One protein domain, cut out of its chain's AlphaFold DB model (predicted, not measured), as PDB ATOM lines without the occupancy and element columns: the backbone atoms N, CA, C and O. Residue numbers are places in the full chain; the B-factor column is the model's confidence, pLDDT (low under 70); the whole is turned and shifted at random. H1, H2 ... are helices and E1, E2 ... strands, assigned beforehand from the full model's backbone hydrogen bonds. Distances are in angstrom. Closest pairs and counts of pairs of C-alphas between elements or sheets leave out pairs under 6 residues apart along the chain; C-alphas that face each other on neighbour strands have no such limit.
ATOM      1  N   ILE A  12      12.250  86.985  96.348       98.19
ATOM      2  CA  ILE A  12      13.509  87.590  96.781       98.19
ATOM      3  C   ILE A  12      13.857  86.972  98.134       98.19
ATOM      4  O   ILE A  12      13.174  87.223  99.127       98.19
ATOM      5  N   GLU A  13      14.899  86.151  98.183       98.56
ATOM      6  CA  GLU A  13      15.442  85.602  99.423       98.56
ATOM      7  C   GLU A  13      16.570  86.502  99.929       98.56
ATOM      8  O   GLU A  13      17.494  86.835  99.184       98.56
ATOM      9  N   ILE A  14      16.482  86.917 101.191       98.56
ATOM     10  CA  ILE A  14      17.400  87.887 101.782       98.56
ATOM     11  C   ILE A  14      18.005  87.293 103.048       98.56
ATOM     12  O   ILE A  14      17.276  86.954 103.981       98.56
ATOM     13  N   SER A  15      19.331  87.174 103.076       98.06
ATOM     14  CA  SER A  15      20.108  86.797 104.260       98.06
ATOM     15  C   SER A  15      20.677  88.030 104.961       98.06
ATOM     16  O   SER A  15      20.947  89.048 104.321       98.06
ATOM     17  N   LEU A  16      20.872  87.952 106.278       96.44
ATOM     18  CA  LEU A  16      21.533  89.005 107.051       96.44
ATOM     19  C   LEU A  16      23.027  88.728 107.212       96.44
ATOM     20  O   LEU A  16      23.432  87.608 107.529       96.44
ATOM     21  N   ALA A  17      23.839  89.771 107.065       95.06
ATOM     22  CA  ALA A  17      25.260  89.737 107.383       95.06
ATOM     23  C   ALA A  17      25.697  91.038 108.063       95.06
ATOM     24  O   ALA A  17      25.074  92.082 107.870       95.06
ATOM     25  N   ASN A  18      26.772  90.977 108.847       92.19
ATOM     26  CA  ASN A  18      27.425  92.183 109.344       92.19
ATOM     27  C   ASN A  18      28.295  92.850 108.263       92.19
ATOM     28  O   ASN A  18      28.442  92.341 107.150       92.19
ATOM     29  N   ASP A  19      28.879  93.995 108.600       90.12
ATOM     30  CA  ASP A  19      29.816  94.765 107.771       90.12
ATOM     31  C   ASP A  19      31.056  93.965 107.321       90.12
ATOM     32  O   ASP A  19      31.636  94.243 106.273       90.12
ATOM     33  N   GLN A  20      31.422  92.923 108.068       90.31
ATOM     34  CA  GLN A  20      32.503  91.984 107.745       90.31
ATOM     35  C   GLN A  20      32.054  90.818 106.846       90.31
ATOM     36  O   GLN A  20      32.859  89.945 106.520       90.31
ATOM     37  N   GLY A  21      30.776  90.767 106.458       90.38
ATOM     38  CA  GLY A  21      30.195  89.672 105.677       90.38
ATOM     39  C   GLY A  21      29.912  88.400 106.485       90.38
ATOM     40  O   GLY A  21      29.592  87.367 105.898       90.38
ATOM     41  N   ILE A  22      30.013  88.448 107.816       92.75
ATOM     42  CA  ILE A  22      29.690  87.323 108.700       92.75
ATOM     43  C   ILE A  22      28.164  87.204 108.806       92.75
ATOM     44  O   ILE A  22      27.508  88.195 109.142       92.75
ATOM     45  N   PRO A  23      27.580  86.015 108.564       94.50
ATOM     46  CA  PRO A  23      26.143  85.811 108.690       94.50
ATOM     47  C   PRO A  23      25.618  86.121 110.095       94.50
ATOM     48  O   PRO A  23      26.186  85.687 111.098       94.50
ATOM     49  N   ILE A  24      24.488  86.821 110.159       93.62
ATOM     50  CA  ILE A  24      23.754  87.092 111.397       93.62
ATOM     51  C   ILE A  24      22.609  86.080 111.494       93.62
ATOM     52  O   ILE A  24      21.688  86.113 110.684       93.62
ATOM     53  N   LEU A  25      22.660  85.173 112.475       94.38
ATOM     54  CA  LEU A  25      21.777  84.002 112.558       94.38
ATOM     55  C   LEU A  25      20.777  84.108 113.717       94.38
ATOM     56  O   LEU A  25      20.952  83.474 114.758       94.38
ATOM     57  N   PHE A  26      19.725  84.910 113.561       89.25
ATOM     58  CA  PHE A  26      18.588  84.864 114.481       89.25
ATOM     59  C   PHE A  26      17.277  85.284 113.819       89.25
ATOM     60  O   PHE A  26      17.240  86.062 112.860       89.25
ATOM     61  N   ALA A  27      16.194  84.724 114.352       95.38
ATOM     62  CA  ALA A  27      14.842  84.959 113.879       95.38
ATOM     63  C   ALA A  27      14.280  86.307 114.340       95.38
ATOM     64  O   ALA A  27      14.838  86.976 115.213       95.38
ATOM     65  N   ASN A  28      13.116  86.646 113.793       96.69
ATOM     66  CA  ASN A  28      12.254  87.730 114.250       96.69
ATOM     67  C   ASN A  28      12.886  89.126 114.134       96.69
ATOM     68  O   ASN A  28      12.546  90.019 114.903       96.69
ATOM     69  N   VAL A  29      13.781  89.347 113.169       97.12
ATOM     70  CA  VAL A  29      14.089  90.705 112.702       97.12
ATOM     71  C   VAL A  29      13.101  91.047 111.603       97.12
ATOM     72  O   VAL A  29      13.031  90.330 110.604       97.12
ATOM     73  N   PHE A  30      12.328  92.109 111.798       97.94
ATOM     74  CA  PHE A  30      11.228  92.487 110.921       97.94
ATOM     75  C   PHE A  30      11.634  93.564 109.911       97.94
ATOM     76  O   PHE A  30      12.276  94.560 110.253       97.94
ATOM     77  N   PHE A  31      11.200  93.375 108.671       98.38
ATOM     78  CA  PHE A  31      11.483  94.226 107.526       98.38
ATOM     79  C   PHE A  31      10.189  94.666 106.846       98.38
ATOM     80  O   PHE A  31       9.226  93.905 106.761       98.38
ATOM     81  N   GLY A  32      10.190  95.886 106.325       97.69
ATOM     82  CA  GLY A  32       9.200  96.361 105.367       97.69
ATOM     83  C   GLY A  32       9.802  96.376 103.969       97.69
ATOM     84  O   GLY A  32      11.018  96.555 103.817       97.69
ATOM     85  N   ALA A  33       8.960  96.220 102.953       97.69
ATOM     86  CA  ALA A  33       9.349  96.492 101.579       97.69
ATOM     87  C   ALA A  33       8.510  97.632 101.009       97.69
ATOM     88  O   ALA A  33       7.312  97.733 101.258       97.69
ATOM     89  N   LYS A  34       9.162  98.491 100.237       96.62
ATOM     90  CA  LYS A  34       8.534  99.542  99.456       96.62
ATOM     91  C   LYS A  34       8.665  99.192  97.978       96.62
ATOM     92  O   LYS A  34       9.780  99.053  97.464       96.62
ATOM     93  N   ILE A  35       7.524  99.071  97.309       95.25
ATOM     94  CA  ILE A  35       7.414  98.826  95.871       95.25
ATOM     95  C   ILE A  35       7.126 100.156  95.186       95.25
ATOM     96  O   ILE A  35       6.110 100.800  95.459       95.25
ATOM     97  N   PHE A  36       8.026 100.575  94.301       92.88
ATOM     98  CA  PHE A  36       7.914 101.879  93.660       92.88
ATOM     99  C   PHE A  36       6.934 101.830  92.494       92.88
ATOM    100  O   PHE A  36       7.192 101.174  91.482       92.88
ATOM    101  N   ALA A  37       5.828 102.560  92.600       89.62
ATOM    102  CA  ALA A  37       4.865 102.628  91.513       89.62
ATOM    103  C   ALA A  37       5.434 103.451  90.342       89.62
ATOM    104  O   ALA A  37       6.208 104.400  90.518       89.62
ATOM    105  N   SER A  38       5.042 103.109  89.113       86.00
ATOM    106  CA  SER A  38       5.388 103.935  87.942       86.00
ATOM    107  C   SER A  38       4.639 105.269  87.943       86.00
ATOM    108  O   SER A  38       5.107 106.249  87.367       86.00
ATOM    109  N   SER A  39       3.495 105.321  88.626       80.94
ATOM    110  CA  SER A  39       2.677 106.515  88.810       80.94
ATOM    111  C   SER A  39       1.962 106.460  90.156       80.94
ATOM    112  O   SER A  39       1.561 105.375  90.569       80.94
ATOM    113  N   ARG A  40       1.685 107.626  90.754       82.94
ATOM    114  CA  ARG A  40       0.920 107.781  92.006       82.94
ATOM    115  C   ARG A  40       1.677 107.268  93.241       82.94
ATOM    116  O   ARG A  40       2.850 107.596  93.390       82.94
ATOM    117  N   ASN A  41       0.989 106.567  94.143       86.56
ATOM    118  CA  ASN A  41       1.513 106.158  95.440       86.56
ATOM    119  C   ASN A  41       2.300 104.853  95.336       86.56
ATOM    120  O   ASN A  41       1.868 103.913  94.672       86.56
ATOM    121  N   ASP A  42       3.425 104.808  96.039       91.88
ATOM    122  CA  ASP A  42       4.190 103.585  96.252       91.88
ATOM    123  C   ASP A  42       3.435 102.638  97.198       91.88
ATOM    124  O   ASP A  42       2.644 103.085  98.030       91.88
ATOM    125  N   TYR A  43       3.711 101.340  97.093       91.69
ATOM    126  CA  TYR A  43       3.105 100.321  97.950       91.69
ATOM    127  C   TYR A  43       4.062  99.928  99.067       91.69
ATOM    128  O   TYR A  43       5.273  99.838  98.846       91.69
ATOM    129  N   TYR A  44       3.516  99.663 100.249       92.44
ATOM    130  CA  TYR A  44       4.270  99.232 101.419       92.44
ATOM    131  C   TYR A  44       3.766  97.860 101.846       92.44
ATOM    132  O   TYR A  44       2.609  97.723 102.224       92.44
ATOM    133  N   THR A  45       4.625  96.850 101.772       93.62
ATOM    134  CA  THR A  45       4.246  95.450 101.989       93.62
ATOM    135  C   THR A  45       5.004  94.829 103.156       93.62
ATOM    136  O   THR A  45       6.085  95.294 103.553       93.62
ATOM    137  N   GLY A  46       4.429  93.757 103.708       92.06
ATOM    138  CA  GLY A  46       4.936  93.062 104.887       92.06
ATOM    139  C   GLY A  46       4.080  93.262 106.153       92.06
ATOM    140  O   GLY A  46       2.908  93.617 106.075       92.06
ATOM    141  N   PRO A  47       4.644  93.015 107.348       95.44
ATOM    142  CA  PRO A  47       6.071  92.859 107.597       95.44
ATOM    143  C   PRO A  47       6.606  91.470 107.208       95.44
ATOM    144  O   PRO A  47       5.935  90.452 107.377       95.44
ATOM    145  N   TYR A  48       7.849  91.428 106.736       97.25
ATOM    146  CA  TYR A  48       8.632  90.204 106.539       97.25
ATOM    147  C   TYR A  48       9.533  89.977 107.749       97.25
ATOM    148  O   TYR A  48       9.903  90.941 108.411       97.25
ATOM    149  N   TRP A  49       9.917  88.737 108.053       97.62
ATOM    150  CA  TRP A  49      10.771  88.462 109.211       97.62
ATOM    151  C   TRP A  49      11.771  87.340 108.968       97.62
ATOM    152  O   TRP A  49      11.503  86.398 108.217       97.62
ATOM    153  N   THR A  50      12.928  87.432 109.624       98.31
ATOM    154  CA  THR A  50      13.958  86.391 109.553       98.31
ATOM    155  C   THR A  50      13.549  85.118 110.282       98.31
ATOM    156  O   THR A  50      12.901  85.143 111.329       98.31
ATOM    157  N   ASN A  51      13.981  83.978 109.748       97.56
ATOM    158  CA  ASN A  51      14.013  82.704 110.457       97.56
ATOM    159  C   ASN A  51      15.315  82.550 111.273       97.56
ATOM    160  O   ASN A  51      16.168  83.435 111.282       97.56
ATOM    161  N   ASN A  52      15.503  81.397 111.924       96.31
ATOM    162  CA  ASN A  52      16.690  81.117 112.749       96.31
ATOM    163  C   ASN A  52      18.025  81.152 111.980       96.31
ATOM    164  O   ASN A  52      19.075  81.270 112.600       96.31
ATOM    165  N   ASN A  53      17.994  81.082 110.648       96.50
ATOM    166  CA  ASN A  53      19.182  81.198 109.804       96.50
ATOM    167  C   ASN A  53      19.445  82.650 109.365       96.50
ATOM    168  O   ASN A  53      20.290  82.870 108.504       96.50
ATOM    169  N   GLY A  54      18.703  83.629 109.896       96.75
ATOM    170  CA  GLY A  54      18.821  85.026 109.481       96.75
ATOM    171  C   GLY A  54      18.307  85.283 108.066       96.75
ATOM    172  O   GLY A  54      18.766  86.213 107.411       96.75
ATOM    173  N   ILE A  55      17.398  84.439 107.568       98.19
ATOM    174  CA  ILE A  55      16.871  84.527 106.203       98.19
ATOM    175  C   ILE A  55      15.392  84.886 106.252       98.19
ATOM    176  O   ILE A  55      14.630  84.258 106.989       98.19
ATOM    177  N   PHE A  56      14.973  85.836 105.424       98.31
ATOM    178  CA  PHE A  56      13.566  86.097 105.131       98.31
ATOM    179  C   PHE A  56      13.315  86.096 103.626       98.31
ATOM    180  O   PHE A  56      14.245  86.091 102.817       98.31
ATOM    181  N   ARG A  57      12.039  86.052 103.243       98.31
ATOM    182  CA  ARG A  57      11.621  86.003 101.843       98.31
ATOM    183  C   ARG A  57      10.533  87.024 101.582       98.31
ATOM    184  O   ARG A  57       9.608  87.147 102.378       98.31
ATOM    185  N   ILE A  58      10.643  87.695 100.445       97.88
ATOM    186  CA  ILE A  58       9.586  88.517  99.864       97.88
ATOM    187  C   ILE A  58       9.019  87.715  98.696       97.88
ATOM    188  O   ILE A  58       9.690  87.522  97.680       97.88
ATOM    189  N   ILE A  59       7.813  87.181  98.877       97.00
ATOM    190  CA  ILE A  59       7.157  86.304  97.905       97.00
ATOM    191  C   ILE A  59       6.215  87.143  97.050       97.00
ATOM    192  O   ILE A  59       5.414  87.906  97.581       97.00
ATOM    193  N   ARG A  60       6.288  86.972  95.727       95.44
ATOM    194  CA  ARG A  60       5.492  87.743  94.766       95.44
ATOM    195  C   ARG A  60       3.994  87.719  95.052       95.44
ATOM    196  O   ARG A  60       3.373  88.771  95.089       95.44
ATOM    197  N   GLU A  61       3.444  86.529  95.273       94.44
ATOM    198  CA  GLU A  61       2.015  86.344  95.555       94.44
ATOM    199  C   GLU A  61       1.588  87.131  96.802       94.44
ATOM    200  O   GLU A  61       0.566  87.802  96.783       94.44
ATOM    201  N   GLU A  62       2.405  87.134  97.860       94.75
ATOM    202  CA  GLU A  62       2.101  87.886  99.084       94.75
ATOM    203  C   GLU A  62       2.127  89.404  98.847       94.75
ATOM    204  O   GLU A  62       1.290  90.122  99.383       94.75
ATOM    205  N   VAL A  63       3.050  89.891  98.010       94.81
ATOM    206  CA  VAL A  63       3.108  91.306  97.600       94.81
ATOM    207  C   VAL A  63       1.871  91.687  96.787       94.81
ATOM    208  O   VAL A  63       1.279  92.735  97.026       94.81
ATOM    209  N   GLU A  64       1.458  90.848  95.835       93.56
ATOM    210  CA  GLU A  64       0.252  91.084  95.033       93.56
ATOM    211  C   GLU A  64      -1.013  91.118  95.905       93.56
ATOM    212  O   GLU A  64      -1.898  91.946  95.667       93.56
ATOM    213  N   GLU A  65      -1.079  90.271  96.936       91.94
ATOM    214  CA  GLU A  65      -2.167  90.245  97.917       91.94
ATOM    215  C   GLU A  65      -2.188  91.478  98.820       91.94
ATOM    216  O   GLU A  65      -3.262  92.049  99.015       91.94
ATOM    217  N   ASP A  66      -1.031  91.931  99.311       90.44
ATOM    218  CA  ASP A  66      -0.912  93.197 100.049       90.44
ATOM    219  C   ASP A  66      -1.396  94.371  99.177       90.44
ATOM    220  O   ASP A  66      -2.278  95.136  99.569       90.44
ATOM    221  N   MET A  67      -0.912  94.462  97.931       89.81
ATOM    222  CA  MET A  67      -1.326  95.505  96.981       89.81
ATOM    223  C   MET A  67      -2.819  95.441  96.632       89.81
ATOM    224  O   MET A  67      -3.426  96.453  96.275       89.81
ATOM    225  N   GLN A  68      -3.417  94.248  96.626       88.38
ATOM    226  CA  GLN A  68      -4.852  94.073  96.406       88.38
ATOM    227  C   GLN A  68      -5.659  94.518  97.630       88.38
ATOM    228  O   GLN A  68      -6.631  95.252  97.460       88.38
ATOM    229  N   ALA A  69      -5.230  94.152  98.841       84.75
ATOM    230  CA  ALA A  69      -5.870  94.590 100.078       84.75
ATOM    231  C   ALA A  69      -5.877  96.125 100.195       84.75
ATOM    232  O   ALA A  69      -6.912  96.713 100.496       84.75
ATOM    233  N   ASP A  70      -4.766  96.780  99.853       82.88
ATOM    234  CA  ASP A  70      -4.658  98.243  99.830       82.88
ATOM    235  C   ASP A  70      -5.651  98.909  98.861       82.88
ATOM    236  O   ASP A  70      -6.241  99.949  99.171       82.88
ATOM    237  N   ARG A  71      -5.872  98.302  97.688       80.56
ATOM    238  CA  ARG A  71      -6.852  98.780  96.696       80.56
ATOM    239  C   ARG A  71      -8.289  98.619  97.184       80.56
ATOM    240  O   ARG A  71      -9.111  99.505  96.960       80.56
ATOM    241  N   GLU A  72      -8.591  97.515  97.860       78.88
ATOM    242  CA  GLU A  72      -9.928  97.210  98.387       78.88
ATOM    243  C   GLU A  72     -10.342  98.110  99.550       78.88
ATOM    244  O   GLU A  72     -11.535  98.314  99.774       78.88
ATOM    245  N   LEU A  73      -9.381  98.689 100.270       70.69
ATOM    246  CA  LEU A  73      -9.678  99.637 101.341       70.69
ATOM    247  C   LEU A  73     -10.139 101.005 100.819       70.69
ATOM    248  O   LEU A  73     -10.607 101.815 101.614       70.69
ATOM    249  N   PHE A  74     -10.033 101.277  99.508       63.34
ATOM    250  CA  PHE A  74     -10.379 102.556  98.863       63.34
ATOM    251  C   PHE A  74      -9.756 103.798  99.534       63.34
ATOM    252  O   PHE A  74     -10.208 104.921  99.317       63.34
ATOM    253  N   LEU A  75      -8.716 103.614 100.357       58.84
ATOM    254  CA  LEU A  75      -8.117 104.686 101.152       58.84
ATOM    255  C   LEU A  75      -7.242 105.610 100.298       58.84
ATOM    256  O   LEU A  75      -7.066 106.771 100.660       58.84
ATOM    257  N   MET A  76      -6.701 105.116  99.176       61.38
ATOM    258  CA  MET A  76      -5.796 105.858  98.296       61.38
ATOM    259  C   MET A  76      -5.963 105.494  96.815       61.38
ATOM    260  O   MET A  76      -6.553 104.484  96.444       61.38
ATOM    261  N   ASP A  77      -5.372 106.333  95.966       63.56
ATOM    262  CA  ASP A  77      -5.365 106.270  94.503       63.56
ATOM    263  C   ASP A  77      -4.469 105.140  93.928       63.56
ATOM    264  O   ASP A  77      -3.738 105.335  92.954       63.56
ATOM    265  N   TYR A  78      -4.499 103.947  94.521       69.12
ATOM    266  CA  TYR A  78      -3.721 102.791  94.073       69.12
ATOM    267  C   TYR A  78      -4.275 102.221  92.761       69.12
ATOM    268  O   TYR A  78      -5.398 101.723  92.712       69.12
ATOM    269  N   GLN A  79      -3.485 102.271  91.687       71.56
ATOM    270  CA  GLN A  79      -3.913 101.803  90.359       71.56
ATOM    271  C   GLN A  79      -2.958 100.812  89.701       71.56
ATOM    272  O   GLN A  79      -3.384 100.072  88.816       71.56
ATOM    273  N   SER A  80      -1.690 100.785  90.110       80.69
ATOM    274  CA  SER A  80      -0.694  99.924  89.484       80.69
ATOM    275  C   SER A  80      -0.840  98.476  89.950       80.69
ATOM    276  O   SER A  80      -1.043  98.193  91.131       80.69
ATOM    277  N   THR A  81      -0.713  97.541  89.015       86.56
ATOM    278  CA  THR A  81      -0.377  96.152  89.343       86.56
ATOM    279  C   THR A  81       1.124  96.033  89.599       86.56
ATOM    280  O   THR A  81       1.894  96.916  89.218       86.56
ATOM    281  N   LEU A  82       1.564  94.933  90.216       89.31
ATOM    282  CA  LEU A  82       2.985  94.712  90.500       89.31
ATOM    283  C   LEU A  82       3.855  94.763  89.228       89.31
ATOM    284  O   LEU A  82       4.934  95.343  89.246       89.31
ATOM    285  N   ASP A  83       3.350  94.249  88.103       87.12
ATOM    286  CA  ASP A  83       4.046  94.288  86.802       87.12
ATOM    287  C   ASP A  83       4.088  95.677  86.150       87.12
ATOM    288  O   ASP A  83       4.798  95.890  85.172       87.12
ATOM    289  N   GLN A  84       3.308  96.628  86.661       87.50
ATOM    290  CA  GLN A  84       3.318  98.019  86.209       87.50
ATOM    291  C   GLN A  84       4.212  98.901  87.085       87.50
ATOM    292  O   GLN A  84       4.391 100.083  86.779       87.50
ATOM    293  N   CYS A  85       4.752  98.369  88.181       90.56
ATOM    294  CA  CYS A  85       5.676  99.077  89.053       90.56
ATOM    295  C   CYS A  85       7.072  99.183  88.424       90.56
ATOM    296  O   CYS A  85       7.421  98.485  87.472       90.56
ATOM    297  N   LYS A  86       7.889 100.087  88.965       91.88
ATOM    298  CA  LYS A  86       9.301 100.188  88.592       91.88
ATOM    299  C   LYS A  86      10.025  98.907  89.028       91.88
ATOM    300  O   LYS A  86       9.679  98.357  90.076       91.88
ATOM    301  N   PRO A  87      11.064  98.459  88.302       93.19
ATOM    302  CA  PRO A  87      11.866  97.294  88.677       93.19
ATOM    303  C   PRO A  87      12.840  97.635  89.821       93.19
ATOM    304  O   PRO A  87      14.046  97.438  89.721       93.19
ATOM    305  N   LEU A  88      12.322  98.202  90.908       94.25
ATOM    306  CA  LEU A  88      13.079  98.651  92.067       94.25
ATOM    307  C   LEU A  88      12.282  98.340  93.329       94.25
ATOM    308  O   LEU A  88      11.099  98.669  93.421       94.25
ATOM    309  N   VAL A  89      12.954  97.754  94.314       96.69
ATOM    310  CA  VAL A  89      12.397  97.500  95.646       96.69
ATOM    311  C   VAL A  89      13.328  98.100  96.681       96.69
ATOM    312  O   VAL A  89      14.535  97.868  96.635       96.69
ATOM    313  N   GLU A  90      12.785  98.857  97.628       98.31
ATOM    314  CA  GLU A  90      13.513  99.219  98.845       98.31
ATOM    315  C   GLU A  90      13.095  98.253  99.951       98.31
ATOM    316  O   GLU A  90      11.913  98.093 100.237       98.31
ATOM    317  N   VAL A  91      14.067  97.597 100.571       98.38
ATOM    318  CA  VAL A  91      13.869  96.736 101.734       98.38
ATOM    319  C   VAL A  91      14.503  97.426 102.922       98.38
ATOM    320  O   VAL A  91      15.628  97.911 102.816       98.38
ATOM    321  N   ARG A  92      13.806  97.492 104.050       97.81
ATOM    322  CA  ARG A  92      14.265  98.256 105.214       97.81
ATOM    323  C   ARG A  92      13.916  97.569 106.520       97.81
ATOM    324  O   ARG A  92      12.867  96.937 106.627       97.81
ATOM    325  N   VAL A  93      14.790  97.721 107.507       97.62
ATOM    326  CA  VAL A  93      14.503  97.322 108.890       97.62
ATOM    327  C   VAL A  93      13.344  98.184 109.392       97.62
ATOM    328  O   VAL A  93      13.343  99.395 109.168       97.62
ATOM    329  N   LEU A  94      12.345  97.565 110.022       97.31
ATOM    330  CA  LEU A  94      11.250  98.303 110.654       97.31
ATOM    331  C   LEU A  94      11.726  98.908 111.973       97.31
ATOM    332  O   LEU A  94      12.369  98.222 112.772       97.31
ATOM    333  N   ASP A  95      11.401 100.175 112.205       94.12
ATOM    334  CA  ASP A  95      11.663 100.807 113.493       94.12
ATOM    335  C   ASP A  95      10.584 100.461 114.538       94.12
ATOM    336  O   ASP A  95       9.555  99.841 114.248       94.12
ATOM    337  N   GLU A  96      10.823 100.846 115.793       92.25
ATOM    338  CA  GLU A  96       9.903 100.565 116.900       92.25
ATOM    339  C   GLU A  96       8.521 101.211 116.721       92.25
ATOM    340  O   GLU A  96       7.511 100.636 117.135       92.25
ATOM    341  N   ASN A  97       8.451 102.398 116.114       94.44
ATOM    342  CA  ASN A  97       7.186 103.085 115.875       94.44
ATOM    343  C   ASN A  97       6.384 102.374 114.787       94.44
ATOM    344  O   ASN A  97       5.172 102.235 114.922       94.44
ATOM    345  N   GLU A  98       7.048 101.887 113.743       95.62
ATOM    346  CA  GLU A  98       6.429 101.108 112.675       95.62
ATOM    347  C   GLU A  98       5.932  99.755 113.190       95.62
ATOM    348  O   GLU A  98       4.792  99.376 112.929       95.62
ATOM    349  N   ILE A  99       6.736  99.054 113.994       96.19
ATOM    350  CA  ILE A  99       6.327  97.806 114.658       96.19
ATOM    351  C   ILE A  99       5.113  98.038 115.563       96.19
ATOM    352  O   ILE A  99       4.160  97.248 115.546       96.19
ATOM    353  N   ARG A 100       5.123  99.128 116.339       96.31
ATOM    354  CA  ARG A 100       3.981  99.522 117.170       96.31
ATOM    355  C   ARG A 100       2.750  99.803 116.308       96.31
ATOM    356  O   ARG A 100       1.691  99.256 116.602       96.31
ATOM    357  N   GLY A 101       2.905 100.559 115.223       95.50
ATOM    358  CA  GLY A 101       1.828 100.869 114.283       95.50
ATOM    359  C   GLY A 101       1.217  99.622 113.639       95.50
ATOM    360  O   GLY A 101      -0.002  99.526 113.535       95.50
ATOM    361  N   ILE A 102       2.028  98.616 113.290       94.81
ATOM    362  CA  ILE A 102       1.526  97.330 112.776       94.81
ATOM    363  C   ILE A 102       0.703  96.598 113.844       94.81
ATOM    364  O   ILE A 102      -0.360  96.051 113.533       94.81
ATOM    365  N   CYS A 103       1.165  96.578 115.099       96.81
ATOM    366  CA  CYS A 103       0.414  95.974 116.203       96.81
ATOM    367  C   CYS A 103      -0.927  96.684 116.435       96.81
ATOM    368  O   CYS A 103      -1.954  96.022 116.568       96.81
ATOM    369  N   GLU A 104      -0.921  98.018 116.472       96.25
ATOM    370  CA  GLU A 104      -2.115  98.847 116.666       96.25
ATOM    371  C   GLU A 104      -3.103  98.682 115.506       96.25
ATOM    372  O   GLU A 104      -4.282  98.413 115.735       96.25
ATOM    373  N   GLY A 105      -2.619  98.733 114.262       92.81
ATOM    374  CA  GLY A 105      -3.432  98.499 113.072       92.81
ATOM    375  C   GLY A 105      -4.044  97.097 113.051       92.81
ATOM    376  O   GLY A 105      -5.235  96.953 112.792       92.81
ATOM    377  N   THR A 106      -3.272  96.069 113.416       94.94
ATOM    378  CA  THR A 106      -3.780  94.690 113.535       94.94
ATOM    379  C   THR A 106      -4.845  94.574 114.633       94.94
ATOM    380  O   THR A 106      -5.831  93.866 114.453       94.94
ATOM    381  N   ALA A 107      -4.688  95.278 115.757       95.44
ATOM    382  CA  ALA A 107      -5.678  95.279 116.837       95.44
ATOM    383  C   ALA A 107      -6.980  95.994 116.440       95.44
ATOM    384  O   ALA A 107      -8.060  95.584 116.856       95.44
ATOM    385  N   GLN A 108      -6.881  97.057 115.637       93.56
ATOM    386  CA  GLN A 108      -8.028  97.850 115.199       93.56
ATOM    387  C   GLN A 108      -8.794  97.197 114.040       93.56
ATOM    388  O   GLN A 108     -10.023  97.205 114.035       93.56
ATOM    389  N   TRP A 109      -8.074  96.654 113.057       89.75
ATOM    390  CA  TRP A 109      -8.641  96.206 111.781       89.75
ATOM    391  C   TRP A 109      -8.647  94.681 111.605       89.75
ATOM    392  O   TRP A 109      -9.264  94.168 110.671       89.75
ATOM    393  N   GLY A 110      -8.005  93.939 112.510       92.81
ATOM    394  CA  GLY A 110      -7.883  92.484 112.441       92.81
ATOM    395  C   GLY A 110      -6.835  92.011 111.427       92.81
ATOM    396  O   GLY A 110      -5.898  92.727 111.080       92.81
ATOM    397  N   LEU A 111      -6.977  90.763 110.965       92.19
ATOM    398  CA  LEU A 111      -6.093  90.171 109.956       92.19
ATOM    399  C   LEU A 111      -6.507  90.596 108.540       92.19
ATOM    400  O   LEU A 111      -7.677  90.469 108.150       92.19
ATOM    401  N   MET A 112      -5.538  91.041 107.743       86.88
ATOM    402  CA  MET A 112      -5.752  91.588 106.400       86.88
ATOM    403  C   MET A 112      -4.823  90.932 105.377       86.88
ATOM    404  O   MET A 112      -3.759  90.438 105.736       86.88
ATOM    405  N   GLY A 113      -5.251  90.888 104.111       85.75
ATOM    406  CA  GLY A 113      -4.452  90.343 103.008       85.75
ATOM    407  C   GLY A 113      -3.808  88.978 103.332       85.75
ATOM    408  O   GLY A 113      -4.517  88.072 103.799       85.75
ATOM    409  N   PRO A 114      -2.485  88.820 103.136       87.69
ATOM    410  CA  PRO A 114      -1.774  87.563 103.359       87.69
ATOM    411  C   PRO A 114      -1.750  87.129 104.832       87.69
ATOM    412  O   PRO A 114      -1.564  85.941 105.111       87.69
ATOM    413  N   ASP A 115      -2.000  88.022 105.798       90.62
ATOM    414  CA  ASP A 115      -2.042  87.644 107.216       90.62
ATOM    415  C   ASP A 115      -3.117  86.600 107.512       90.62
ATOM    416  O   ASP A 115      -2.923  85.749 108.377       90.62
ATOM    417  N   ARG A 116      -4.232  86.622 106.770       91.06
ATOM    418  CA  ARG A 116      -5.336  85.664 106.940       91.06
ATOM    419  C   ARG A 116      -4.930  84.225 106.618       91.06
ATOM    420  O   ARG A 116      -5.599  83.296 107.058       91.06
ATOM    421  N   LYS A 117      -3.850  84.036 105.850       91.25
ATOM    422  CA  LYS A 117      -3.260  82.718 105.572       91.25
ATOM    423  C   LYS A 117      -2.245  82.301 106.640       91.25
ATOM    424  O   LYS A 117      -2.039  81.108 106.846       91.25
ATOM    425  N   LYS A 118      -1.586  83.273 107.277       91.50
ATOM    426  CA  LYS A 118      -0.451  83.059 108.189       91.50
ATOM    427  C   LYS A 118      -0.880  82.910 109.650       91.50
ATOM    428  O   LYS A 118      -0.235  82.179 110.393       91.50
ATOM    429  N   TRP A 119      -1.965  83.571 110.044       95.50
ATOM    430  CA  TRP A 119      -2.389  83.699 111.437       95.50
ATOM    431  C   TRP A 119      -3.839  83.275 111.615       95.50
ATOM    432  O   TRP A 119      -4.678  83.520 110.749       95.50
ATOM    433  N   LYS A 120      -4.156  82.668 112.765       95.69
ATOM    434  CA  LYS A 120      -5.544  82.332 113.101       95.69
ATOM    435  C   LYS A 120      -6.270  83.511 113.730       95.69
ATOM    436  O   LYS A 120      -7.461  83.682 113.484       95.69
ATOM    437  N   THR A 121      -5.573  84.315 114.539       97.12
ATOM    438  CA  THR A 121      -6.154  85.498 115.192       97.12
ATOM    439  C   THR A 121      -5.217  86.705 115.168       97.12
ATOM    440  O   THR A 121      -4.003  86.578 114.996       97.12
ATOM    441  N   ALA A 122      -5.792  87.898 115.348       97.19
ATOM    442  CA  ALA A 122      -5.042  89.148 115.460       97.19
ATOM    443  C   ALA A 122      -4.087  89.131 116.667       97.19
ATOM    444  O   ALA A 122      -2.947  89.584 116.572       97.19
ATOM    445  N   GLU A 123      -4.522  88.553 117.787       97.62
ATOM    446  CA  GLU A 123      -3.740  88.435 119.019       97.62
ATOM    447  C   GLU A 123      -2.503  87.558 118.823       97.62
ATOM    448  O   GLU A 123      -1.437  87.897 119.333       97.62
ATOM    449  N   GLU A 124      -2.623  86.466 118.062       97.50
ATOM    450  CA  GLU A 124      -1.502  85.585 117.722       97.50
ATOM    451  C   GLU A 124      -0.425  86.350 116.940       97.50
ATOM    452  O   GLU A 124       0.745  86.348 117.332       97.50
ATOM    453  N   LYS A 125      -0.831  87.088 115.897       97.25
ATOM    454  CA  LYS A 125       0.070  87.940 115.106       97.25
ATOM    455  C   LYS A 125       0.752  89.001 115.974       97.25
ATOM    456  O   LYS A 125       1.967  89.173 115.904       97.25
ATOM    457  N   ILE A 126      -0.009  89.708 116.811       98.00
ATOM    458  CA  ILE A 126       0.531  90.756 117.694       98.00
ATOM    459  C   ILE A 126       1.521  90.161 118.702       98.00
ATOM    460  O   ILE A 126       2.595  90.724 118.920       98.00
ATOM    461  N   ALA A 127       1.186  89.022 119.314       97.81
ATOM    462  CA  ALA A 127       2.067  88.335 120.252       97.81
ATOM    463  C   ALA A 127       3.377  87.896 119.587       97.81
ATOM    464  O   ALA A 127       4.432  87.996 120.212       97.81
ATOM    465  N   PHE A 128       3.323  87.464 118.326       97.50
ATOM    466  CA  PHE A 128       4.507  87.133 117.540       97.50
ATOM    467  C   PHE A 128       5.368  88.366 117.227       97.50
ATOM    468  O   PHE A 128       6.562  88.368 117.517       97.50
ATOM    469  N   ILE A 129       4.774  89.447 116.712       97.06
ATOM    470  CA  ILE A 129       5.502  90.683 116.358       97.06
ATOM    471  C   ILE A 129       6.181  91.317 117.583       97.06
ATOM    472  O   ILE A 129       7.269  91.888 117.485       97.06
ATOM    473  N   ARG A 130       5.591  91.187 118.774       96.38
ATOM    474  CA  ARG A 130       6.200  91.666 120.027       96.38
ATOM    475  C   ARG A 130       7.473  90.918 120.433       96.38
ATOM    476  O   ARG A 130       8.218  91.439 121.253       96.38
ATOM    477  N   GLN A 131       7.751  89.750 119.854       95.62
ATOM    478  CA  GLN A 131       8.996  88.994 120.058       95.62
ATOM    479  C   GLN A 131      10.118  89.446 119.107       95.62
ATOM    480  O   GLN A 131      11.067  88.695 118.871       95.62
ATOM    481  N   ASN A 132       9.985  90.626 118.494       96.31
ATOM    482  CA  ASN A 132      10.961  91.122 117.536       96.31
ATOM    483  C   ASN A 132      12.339  91.378 118.159       96.31
ATOM    484  O   ASN A 132      12.479  91.779 119.313       96.31
ATOM    485  N   ASN A 133      13.351  91.220 117.316       95.94
ATOM    486  CA  ASN A 133      14.754  91.472 117.604       95.94
ATOM    487  C   ASN A 133      15.270  92.726 116.877       95.94
ATOM    488  O   ASN A 133      16.476  92.884 116.707       95.94
ATOM    489  N   ASN A 134      14.385  93.630 116.439       95.06
ATOM    490  CA  ASN A 134      14.774  94.825 115.679       95.06
ATOM    491  C   ASN A 134      15.707  95.750 116.474       95.06
ATOM    492  O   ASN A 134      16.598  96.355 115.895       95.06
ATOM    493  N   HIS A 135      15.584  95.777 117.803       92.44
ATOM    494  CA  HIS A 135      16.487  96.502 118.705       92.44
ATOM    495  C   HIS A 135      17.941  95.974 118.713       92.44
ATOM    496  O   HIS A 135      18.830  96.622 119.265       92.44
ATOM    497  N   LEU A 136      18.198  94.787 118.145       92.00
ATOM    498  CA  LEU A 136      19.540  94.204 118.043       92.00
ATOM    499  C   LEU A 136      20.276  94.616 116.766       92.00
ATOM    500  O   LEU A 136      21.486  94.414 116.698       92.00
ATOM    501  N   VAL A 137      19.587  95.175 115.769       92.62
ATOM    502  CA  VAL A 137      20.162  95.525 114.463       92.62
ATOM    503  C   VAL A 137      20.067  97.024 114.204       92.62
ATOM    504  O   VAL A 137      19.113  97.682 114.611       92.62
ATOM    505  N   HIS A 138      21.062  97.580 113.517       92.19
ATOM    506  CA  HIS A 138      21.042  98.984 113.135       92.19
ATOM    507  C   HIS A 138      19.913  99.240 112.119       92.19
ATOM    508  O   HIS A 138      19.768  98.482 111.155       92.19
ATOM    509  N   PRO A 139      19.117 100.316 112.275       89.62
ATOM    510  CA  PRO A 139      18.160 100.720 111.257       89.62
ATOM    511  C   PRO A 139      18.856 100.921 109.909       89.62
ATOM    512  O   PRO A 139      19.885 101.586 109.814       89.62
ATOM    513  N   GLY A 140      18.307 100.364 108.842       93.69
ATOM    514  CA  GLY A 140      18.957 100.422 107.542       93.69
ATOM    515  C   GLY A 140      17.998 100.127 106.413       93.69
ATOM    516  O   GLY A 140      16.874  99.664 106.628       93.69
ATOM    517  N   LYS A 141      18.469 100.369 105.191       97.06
ATOM    518  CA  LYS A 141      17.733 100.051 103.973       97.06
ATOM    519  C   LYS A 141      18.658  99.638 102.838       97.06
ATOM    520  O   LYS A 141      19.779 100.125 102.732       97.06
ATOM    521  N   MET A 142      18.148  98.780 101.972       97.44
ATOM    522  CA  MET A 142      18.802  98.278 100.772       97.44
ATOM    523  C   MET A 142      17.867  98.492  99.585       97.44
ATOM    524  O   MET A 142      16.675  98.217  99.677       97.44
ATOM    525  N   HIS A 143      18.416  98.943  98.460       97.94
ATOM    526  CA  HIS A 143      17.700  98.978  97.190       97.94
ATOM    527  C   HIS A 143      18.083  97.760  96.352       97.94
ATOM    528  O   HIS A 143      19.263  97.438  96.223       97.94
ATOM    529  N   ILE A 144      17.086  97.097  95.783       96.94
ATOM    530  CA  ILE A 144      17.251  95.942  94.910       96.94
ATOM    531  C   ILE A 144      16.760  96.352  93.524       96.94
ATOM    532  O   ILE A 144      15.560  96.540  93.325       96.94
ATOM    533  N   ASP A 145      17.696  96.500  92.588       95.19
ATOM    534  CA  ASP A 145      17.383  96.619  91.165       95.19
ATOM    535  C   ASP A 145      16.967  95.245  90.632       95.19
ATOM    536  O   ASP A 145      17.638  94.230  90.862       95.19
ATOM    537  N   LEU A 146      15.823  95.235  89.965       94.12
ATOM    538  CA  LEU A 146      15.182  94.061  89.406       94.12
ATOM    539  C   LEU A 146      15.122  94.101  87.874       94.12
ATOM    540  O   LEU A 146      14.431  93.295  87.255       94.12
ATOM    541  N   SER A 147      15.826  95.037  87.245       90.75
ATOM    542  CA  SER A 147      15.865  95.155  85.791       90.75
ATOM    543  C   SER A 147      16.362  93.852  85.159       90.75
ATOM    544  O   SER A 147      17.454  93.373  85.462       90.75
ATOM    545  N   GLY A 148      15.550  93.265  84.275       88.00
ATOM    546  CA  GLY A 148      15.875  92.013  83.584       88.00
ATOM    547  C   GLY A 148      15.619  90.731  84.387       88.00
ATOM    548  O   GLY A 148      15.988  89.656  83.920       88.00
ATOM    549  N   VAL A 149      14.991  90.819  85.563       91.38
ATOM    550  CA  VAL A 149      14.584  89.657  86.367       91.38
ATOM    551  C   VAL A 149      13.231  89.121  85.889       91.38
ATOM    552  O   VAL A 149      12.292  89.886  85.670       91.38
ATOM    553  N   SER A 150      13.107  87.800  85.738       90.12
ATOM    554  CA  SER A 150      11.864  87.143  85.316       90.12
ATOM    555  C   SER A 150      10.925  86.873  86.504       90.12
ATOM    556  O   SER A 150      11.392  86.484  87.578       90.12
ATOM    557  N   PRO A 151       9.587  86.937  86.327       90.75
ATOM    558  CA  PRO A 151       8.610  86.538  87.348       90.75
ATOM    559  C   PRO A 151       8.725  85.091  87.837       90.75
ATOM    560  O   PRO A 151       8.139  84.742  88.858       90.75
ATOM    561  N   THR A 152       9.455  84.229  87.128       92.19
ATOM    562  CA  THR A 152       9.727  82.848  87.557       92.19
ATOM    563  C   THR A 152      10.962  82.714  88.442       92.19
ATOM    564  O   THR A 152      11.161  81.655  89.038       92.19
ATOM    565  N   ASP A 153      11.791  83.755  88.521       95.00
ATOM    566  CA  ASP A 153      13.098  83.683  89.162       95.00
ATOM    567  C   ASP A 153      12.996  83.665  90.683       95.00
ATOM    568  O   ASP A 153      12.073  84.210  91.292       95.00
ATOM    569  N   VAL A 154      14.002  83.060  91.304       96.81
ATOM    570  CA  VAL A 154      14.291  83.217  92.726       96.81
ATOM    571  C   VAL A 154      15.639  83.905  92.815       96.81
ATOM    572  O   VAL A 154      16.646  83.340  92.392       96.81
ATOM    573  N   ILE A 155      15.660  85.127  93.339       96.50
ATOM    574  CA  ILE A 155      16.899  85.892  93.484       96.50
ATOM    575  C   ILE A 155      17.338  85.910  94.943       96.50
ATOM    576  O   ILE A 155      16.514  85.991  95.851       96.50
ATOM    577  N   GLN A 156      18.650  85.862  95.158       98.06
ATOM    578  CA  GLN A 156      19.258  85.944  96.482       98.06
ATOM    579  C   GLN A 156      19.963  87.286  96.660       98.06
ATOM    580  O   GLN A 156      20.627  87.779  95.740       98.06
ATOM    581  N   ARG A 157      19.812  87.890  97.836       97.81
ATOM    582  CA  ARG A 157      20.491  89.126  98.242       97.81
ATOM    583  C   ARG A 157      20.952  89.021  99.692       97.81
ATOM    584  O   ARG A 157      20.423  88.226 100.463       97.81
ATOM    585  N   THR A 158      21.907  89.866 100.054       97.88
ATOM    586  CA  THR A 158      22.399  89.989 101.427       97.88
ATOM    587  C   THR A 158      22.121  91.398 101.920       97.88
ATOM    588  O   THR A 158      22.543  92.366 101.289       97.88
ATOM    589  N   PHE A 159      21.422  91.516 103.044       97.69
ATOM    590  CA  PHE A 159      21.221  92.777 103.740       97.69
ATOM    591  C   PHE A 159      22.331  92.945 104.780       97.69
ATOM    592  O   PHE A 159      22.412  92.181 105.745       97.69
ATOM    593  N   VAL A 160      23.196  93.935 104.563       95.69
ATOM    594  CA  VAL A 160      24.298  94.249 105.476       95.69
ATOM    595  C   VAL A 160      23.794  95.184 106.571       95.69
ATOM    596  O   VAL A 160      23.236  96.239 106.273       95.69
ATOM    597  N   THR A 161      23.978  94.797 107.834       93.50
ATOM    598  CA  THR A 161      23.579  95.591 109.003       93.50
ATOM    599  C   THR A 161      24.536  95.399 110.169       93.50
ATOM    600  O   THR A 161      25.101  94.328 110.356       93.50
TER     601      THR A 161
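This is residues 12 to 161 of the 175 residues of an uncharacterized protein of Omnitrophica WOR_2 bacterium RIFCSPHIGHO2_02_FULL_68_15 (UniProt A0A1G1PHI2). Two twisted sheets sit face to face as a sandwich, E3 E2 E5 E6 on E4 E1 E7, their strands crossed at 41 degrees. Helix H1 packs over the edge strand E3, while H2 and H4, side by side and running opposite ways, lie beyond one end of the larger sheet with short H3 near H4. The printed part has 150 residues with seven named strands and four named helices, in the order E1 E2 E3 E4 H1 E5 H2 H3 H4 E6 E7; the class is mixed, helices and strands. The four-stranded sheet is antiparallel, the three-stranded one mixed. The whole is compact, with a radius of gyration of the C-alphas of 15.3 A and spans of 43 by 41 by 25 A.

E1, residues 12 to 17, begins at C-alpha 12 (13.509, 87.590, 96.781) and is 16.0 A long. E2, residues 30 to 35, is 16.8 A long; E3, residues 43 to 49, 18.1 A; E4, residues 55 to 59, 12.9 A. H1, residues 60 to 72, is 18.5 A long. E5, residues 88 to 93, is 16.9 A long. H2, residues 96 to 109, is 19.7 A long and begins at C-alpha 96 (9.903, 100.565, 116.900). H3 is residues 115 to 118, 4.9 A, and H4 residues 122 to 129, 10.7 A. E6, residues 141 to 145, is 13.3 A long; E7, residues 154 to 160, is 19.6 A long and ends at C-alpha 160 (24.298, 94.249, 105.476).

The sheet E3 E2 E5 E6 is strongly twisted. E2 and E3 form a hairpin, with N 35 and O 43 2.8 A apart. E2 and E5 are antiparallel, N 34 to O 90 being 2.8 A; E5 and E6 likewise, N 91 to O 142 being 2.8 A. In the other sheet E4 is antiparallel to E1, N 14 to O 56 being 2.9 A, and E1 is parallel to E7 at 26 degrees, N 13 to O 155 being 2.8 A. The closest C-alphas of E3 and E4 are those of Trp 49 and Phe 56, 5.5 A. H1 is on the larger sheet, over E3, at a height over the sheet of 7.3 A; its closest C-alphas to E3 are those of Asp 66 and Thr 45, 6.0 A. H2 only grazes that sheet, with residues 98 to 102. H2 and H4 touch at a shallow tilt of 12 degrees, opposite ways, closest at the C-alphas of Cys 103 and Ile 126, 5.4 A. H1 and H2 are apart. Every O i to N i+4 pair is within hydrogen-bond range in H1, H2 and H4; H3 is too short for one.

The C-alphas of Gln 20 and Phe 74, the two farthest apart, are 45.1 A from each other. The printed part has no cut. The links E1 to E2, H1 to E5 and H4 to E6 are long. The mean pLDDT of the printed part is 92.4, and residues 74 to 78 are under 70.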